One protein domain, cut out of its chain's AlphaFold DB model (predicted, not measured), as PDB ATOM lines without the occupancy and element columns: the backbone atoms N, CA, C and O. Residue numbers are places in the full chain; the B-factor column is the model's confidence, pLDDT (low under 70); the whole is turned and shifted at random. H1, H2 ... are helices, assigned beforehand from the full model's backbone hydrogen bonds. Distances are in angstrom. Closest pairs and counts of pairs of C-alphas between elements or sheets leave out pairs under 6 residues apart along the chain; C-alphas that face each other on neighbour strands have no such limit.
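AT A GLANCE: This is residues 2 to 44 of the 187 residues of the protein "NAD(P)/FAD-dependent oxidoreductase" of Streptomyces sp. SID10244 (UniProt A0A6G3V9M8). A long arm without a named element leads into a small helical hairpin, in which two short helices, H1 and H2, lie side by side and run opposite ways. The first part of the arm, residues 2 to 11, sticks out from this hairpin. The printed part has 43 residues with two named helices, H1 then H2, and no named strand; under half of the residues, 20 of 43, are in named elements, and the class is all helix. The whole is loose, with a radius of gyration of the C-alphas of 11.8 A, and only just elongated, spanning 32 by 21 by 21 A.

IN THESE COORDINATES: Residues 2 to 16 come first, from C-alpha 2 at (-17.120, 26.206, 16.783), with no named element. H1 follows, residues 17 to 26, 14.1 A from first to last C-alpha, beginning at C-alpha 17 at (-33.960, 17.607, 3.772). H2, residues 31 to 40, is 14.4 A long and ends at C-alpha 40 at (-40.378, 19.966, -5.679).

HOW THE PARTS SIT: H1 and H2 form a helical hairpin. They touch, and their closest C-alphas, those of Thr 25 and Arg 31, are 5.8 A apart. Their lines stand at a shallow tilt of 10 degrees, opposite ways, with the centres 10.3 A apart. In H1 and H2 every O i to N i+4 pair is within hydrogen-bond range. Residues 2 to 11 stand free.

THE WHOLE: The two C-alphas farthest apart, those of Asp 4 and Gly 44, are 33.6 A apart. Without residues 2 to 11, the body of 33 residues spans 27 by 21 by 12 A. The link from H1 to H2, 4 residues, is tight. The printed part has no cut. The mean pLDDT of the printed part is 92.9, and no printed residue is under 70.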
ATOM      1  N   ASP A   2     -18.418  26.213  16.087       78.44
ATOM      2  CA  ASP A   2     -17.120  26.206  16.783       78.44
ATOM      3  C   ASP A   2     -15.962  26.722  15.908       78.44
ATOM      4  O   ASP A   2     -14.928  27.117  16.434       78.44
ATOM      5  N   GLY A   3     -16.178  26.815  14.592       80.38
ATOM      6  CA  GLY A   3     -15.236  27.400  13.634       80.38
ATOM      7  C   GLY A   3     -14.344  26.365  12.953       80.38
ATOM      8  O   GLY A   3     -13.518  26.739  12.121       80.38
ATOM      9  N   ASP A   4     -14.546  25.082  13.254       86.50
ATOM     10  CA  ASP A   4     -13.755  23.997  12.696       86.50
ATOM     11  C   ASP A   4     -14.227  23.621  11.284       86.50
ATOM     12  O   ASP A   4     -15.418  23.586  10.961       86.50
ATOM     13  N   GLY A   5     -13.258  23.351  10.406       87.81
ATOM     14  CA  GLY A   5     -13.487  22.936   9.027       87.81
ATOM     15  C   GLY A   5     -13.030  21.499   8.795       87.81
ATOM     16  O   GLY A   5     -11.911  21.130   9.150       87.81
ATOM     17  N   HIS A   6     -13.864  20.698   8.132       90.69
ATOM     18  CA  HIS A   6     -13.529  19.326   7.751       90.69
ATOM     19  C   HIS A   6     -13.661  19.130   6.240       90.69
ATOM     20  O   HIS A   6     -14.660  19.513   5.632       90.69
ATOM     21  N   CYS A   7     -12.667  18.486   5.625       93.56
ATOM     22  CA  CYS A   7     -12.699  18.130   4.207       93.56
ATOM     23  C   CYS A   7     -13.003  16.639   4.035       93.56
ATOM     24  O   CYS A   7     -12.358  15.788   4.644       93.56
ATOM     25  N   ALA A   8     -13.941  16.313   3.147       95.06
ATOM     26  CA  ALA A   8     -14.277  14.938   2.801       95.06
ATOM     27  C   ALA A   8     -14.541  14.807   1.299       95.06
ATOM     28  O   ALA A   8     -15.025  15.731   0.651       95.06
ATOM     29  N   ARG A   9     -14.262  13.624   0.735       96.88
ATOM     30  CA  ARG A   9     -14.600  13.319  -0.671       96.88
ATOM     31  C   ARG A   9     -16.102  13.123  -0.888       96.88
ATOM     32  O   ARG A   9     -16.573  13.227  -2.014       96.88
ATOM     33  N   LYS A  10     -16.826  12.753   0.170       96.00
ATOM     34  CA  LYS A  10     -18.270  12.515   0.187       96.00
ATOM     35  C   LYS A  10     -18.812  12.951   1.541       96.00
ATOM     36  O   LYS A  10     -18.188  12.664   2.558       96.00
ATOM     37  N   VAL A  11     -19.974  13.591   1.528       93.62
ATOM     38  CA  VAL A  11     -20.727  13.971   2.725       93.62
ATOM     39  C   VAL A  11     -22.097  13.316   2.620       93.62
ATOM     40  O   VAL A  11     -22.735  13.393   1.571       93.62
ATOM     41  N   ILE A  12     -22.521  12.639   3.685       95.12
ATOM     42  CA  ILE A  12     -23.868  12.081   3.810       95.12
ATOM     43  C   ILE A  12     -24.586  12.936   4.847       95.12
ATOM     44  O   ILE A  12     -24.171  12.970   6.004       95.12
ATOM     45  N   ALA A  13     -25.634  13.641   4.428       93.94
ATOM     46  CA  ALA A  13     -26.500  14.364   5.346       93.94
ATOM     47  C   ALA A  13     -27.559  13.399   5.892       93.94
ATOM     48  O   ALA A  13     -28.316  12.811   5.123       93.94
ATOM     49  N   ALA A  14     -27.582  13.228   7.213       93.06
ATOM     50  CA  ALA A  14     -28.576  12.428   7.930       93.06
ATOM     51  C   ALA A  14     -29.575  13.306   8.711       93.06
ATOM     52  O   ALA A  14     -30.224  12.836   9.638       93.06
ATOM     53  N   CYS A  15     -29.667  14.592   8.362       93.44
ATOM     54  CA  CYS A  15     -30.661  15.518   8.893       93.44
ATOM     55  C   CYS A  15     -31.832  15.678   7.916       93.44
ATOM     56  O   CYS A  15     -31.808  15.171   6.792       93.44
ATOM     57  N   HIS A  16     -32.855  16.414   8.344       93.75
ATOM     58  CA  HIS A  16     -33.998  16.724   7.500       93.75
ATOM     59  C   HIS A  16     -33.582  17.405   6.185       93.75
ATOM     60  O   HIS A  16     -32.611  18.165   6.121       93.75
ATOM     61  N   ILE A  17     -34.325  17.138   5.111       93.69
ATOM     62  CA  ILE A  17     -33.960  17.607   3.772       93.69
ATOM     63  C   ILE A  17     -33.951  19.135   3.675       93.69
ATOM     64  O   ILE A  17     -33.052  19.698   3.057       93.69
ATOM     65  N   ALA A  18     -34.882  19.820   4.345       92.50
ATOM     66  CA  ALA A  18     -34.871  21.281   4.411       92.50
ATOM     67  C   ALA A  18     -33.580  21.797   5.071       92.50
ATOM     68  O   ALA A  18     -32.897  22.638   4.491       92.50
ATOM     69  N   THR A  19     -33.179  21.205   6.199       94.56
ATOM     70  CA  THR A  19     -31.920  21.520   6.886       94.56
ATOM     71  C   THR A  19     -30.709  21.252   5.994       94.56
ATOM     72  O   THR A  19     -29.780  22.052   5.951       94.56
ATOM     73  N   THR A  20     -30.719  20.159   5.227       95.19
ATOM     74  CA  THR A  20     -29.647  19.837   4.270       95.19
ATOM     75  C   THR A  20     -29.506  20.923   3.200       95.19
ATOM     76  O   THR A  20     -28.394  21.358   2.901       95.19
ATOM     77  N   LEU A  21     -30.622  21.386   2.631       95.69
ATOM     78  CA  LEU A  21     -30.626  22.460   1.632       95.69
ATOM     79  C   LEU A  21     -30.155  23.796   2.230       95.69
ATOM     80  O   LEU A  21     -29.398  24.526   1.584       95.69
ATOM     81  N   ASP A  22     -30.533  24.091   3.473       94.94
ATOM     82  CA  ASP A  22     -30.090  25.297   4.177       94.94
ATOM     83  C   ASP A  22     -28.578  25.263   4.434       94.94
ATOM     84  O   ASP A  22     -27.880  26.232   4.140       94.94
ATOM     85  N   LEU A  23     -28.040  24.116   4.861       95.06
ATOM     86  CA  LEU A  23     -26.598  23.915   5.028       95.06
ATOM     87  C   LEU A  23     -25.830  24.038   3.703       95.06
ATOM     88  O   LEU A  23     -24.759  24.641   3.677       95.06
ATOM     89  N   LEU A  24     -26.373  23.517   2.596       95.12
ATOM     90  CA  LEU A  24     -25.757  23.661   1.272       95.12
ATOM     91  C   LEU A  24     -25.640  25.133   0.869       95.12
ATOM     92  O   LEU A  24     -24.563  25.586   0.479       95.12
ATOM     93  N   THR A  25     -26.735  25.888   0.978       95.88
ATOM     94  CA  THR A  25     -26.739  27.310   0.607       95.88
ATOM     95  C   THR A  25     -25.875  28.155   1.542       95.88
ATOM     96  O   THR A  25     -25.152  29.033   1.068       95.88
ATOM     97  N   ALA A  26     -25.866  27.859   2.846       93.38
ATOM     98  CA  ALA A  26     -24.969  28.492   3.812       93.38
ATOM     99  C   ALA A  26     -23.488  28.192   3.516       93.38
ATOM    100  O   ALA A  26     -22.636  29.057   3.707       93.38
ATOM    101  N   GLY A  27     -23.185  27.000   2.993       91.75
ATOM    102  CA  GLY A  27     -21.852  26.586   2.545       91.75
ATOM    103  C   GLY A  27     -21.418  27.146   1.183       91.75
ATOM    104  O   GLY A  27     -20.359  26.766   0.686       91.75
ATOM    105  N   GLY A  28     -22.212  28.025   0.561       94.06
ATOM    106  CA  GLY A  28     -21.881  28.673  -0.712       94.06
ATOM    107  C   GLY A  28     -22.346  27.927  -1.966       94.06
ATOM    108  O   GLY A  28     -21.993  28.328  -3.075       94.06
ATOM    109  N   TYR A  29     -23.152  26.868  -1.832       95.31
ATOM    110  CA  TYR A  29     -23.801  26.245  -2.987       95.31
ATOM    111  C   TYR A  29     -24.815  27.216  -3.629       95.31
ATOM    112  O   TYR A  29     -25.501  27.944  -2.903       95.31
ATOM    113  N   PRO A  30     -24.960  27.240  -4.972       96.88
ATOM    114  CA  PRO A  30     -25.913  28.123  -5.640       96.88
ATOM    115  C   PRO A  30     -27.346  27.970  -5.109       96.88
ATOM    116  O   PRO A  30     -27.867  26.859  -4.994       96.88
ATOM    117  N   ARG A  31     -28.004  29.103  -4.824       95.31
ATOM    118  CA  ARG A  31     -29.361  29.136  -4.252       95.31
ATOM    119  C   ARG A  31     -30.429  28.601  -5.202       95.31
ATOM    120  O   ARG A  31     -31.252  27.799  -4.784       95.31
ATOM    121  N   GLU A  32     -30.380  28.984  -6.477       97.44
ATOM    122  CA  GLU A  32     -31.441  28.672  -7.446       97.44
ATOM    123  C   GLU A  32     -31.722  27.156  -7.580       97.44
ATOM    124  O   GLU A  32     -32.883  26.756  -7.457       97.44
ATOM    125  N   PRO A  33     -30.724  26.260  -7.753       96.31
ATOM    126  CA  PRO A  33     -30.999  24.825  -7.761       96.31
ATOM    127  C   PRO A  33     -31.565  24.305  -6.434       96.31
ATOM    128  O   PRO A  33     -32.446  23.448  -6.462       96.31
ATOM    129  N   ALA A  34     -31.081  24.812  -5.294       95.56
ATOM    130  CA  ALA A  34     -31.546  24.391  -3.973       95.56
ATOM    131  C   ALA A  34     -33.006  24.799  -3.725       95.56
ATOM    132  O   ALA A  34     -33.797  23.990  -3.244       95.56
ATOM    133  N   GLU A  35     -33.389  26.013  -4.120       95.31
ATOM    134  CA  GLU A  35     -34.766  26.514  -4.051       95.31
ATOM    135  C   GLU A  35     -35.701  25.728  -4.977       95.31
ATOM    136  O   GLU A  35     -36.789  25.330  -4.559       95.31
ATOM    137  N   ARG A  36     -35.254  25.406  -6.201       96.75
ATOM    138  CA  ARG A  36     -36.008  24.543  -7.122       96.75
ATOM    139  C   ARG A  36     -36.238  23.147  -6.543       96.75
ATOM    140  O   ARG A  36     -37.335  22.608  -6.669       96.75
ATOM    141  N   TRP A  37     -35.222  22.536  -5.932       96.19
ATOM    142  CA  TRP A  37     -35.393  21.240  -5.271       96.19
ATOM    143  C   TRP A  37     -36.359  21.353  -4.096       96.19
ATOM    144  O   TRP A  37     -37.282  20.550  -4.000       96.19
ATOM    145  N   ARG A  38     -36.213  22.389  -3.260       94.75
ATOM    146  CA  ARG A  38     -37.115  22.656  -2.134       94.75
ATOM    147  C   ARG A  38     -38.575  22.742  -2.583       94.75
ATOM    148  O   ARG A  38     -39.421  22.142  -1.938       94.75
ATOM    149  N   SER A  39     -38.874  23.415  -3.697       94.00
ATOM    150  CA  SER A  39     -40.252  23.533  -4.205       94.00
ATOM    151  C   SER A  39     -40.825  22.238  -4.793       94.00
ATOM    152  O   SER A  39     -42.029  22.145  -5.008       94.00
ATOM    153  N   GLN A  40     -39.974  21.262  -5.120       95.12
ATOM    154  CA  GLN A  40     -40.378  19.966  -5.679       95.12
ATOM    155  C   GLN A  40     -40.534  18.883  -4.606       95.12
ATOM    156  O   GLN A  40     -41.115  17.832  -4.877       95.12
ATOM    157  N   ILE A  41     -40.009  19.115  -3.403       92.69
ATOM    158  CA  ILE A  41     -40.092  18.176  -2.291       92.69
ATOM    159  C   ILE A  41     -41.404  18.414  -1.547       92.69
ATOM    160  O   ILE A  41     -41.641  19.488  -0.999       92.69
ATOM    161  N   VAL A  42     -42.235  17.377  -1.492       89.50
ATOM    162  CA  VAL A  42     -43.409  17.350  -0.618       89.50
ATOM    163  C   VAL A  42     -42.961  16.823   0.740       89.50
ATOM    164  O   VAL A  42     -42.656  15.639   0.881       89.50
ATOM    165  N   ILE A  43     -42.885  17.717   1.719       86.38
ATOM    166  CA  ILE A  43     -42.670  17.365   3.122       86.38
ATOM    167  C   ILE A  43     -44.045  17.050   3.712       86.38
ATOM    168  O   ILE A  43     -44.963  17.860   3.583       86.38
ATOM    169  N   GLY A  44     -44.198  15.862   4.297       78.19
ATOM    170  CA  GLY A  44     -45.375  15.558   5.107       78.19
ATOM    171  C   GLY A  44     -45.295  16.347   6.408       78.19
ATOM    172  O   GLY A  44     -44.247  16.334   7.044       78.19
TER     173      GLY A  44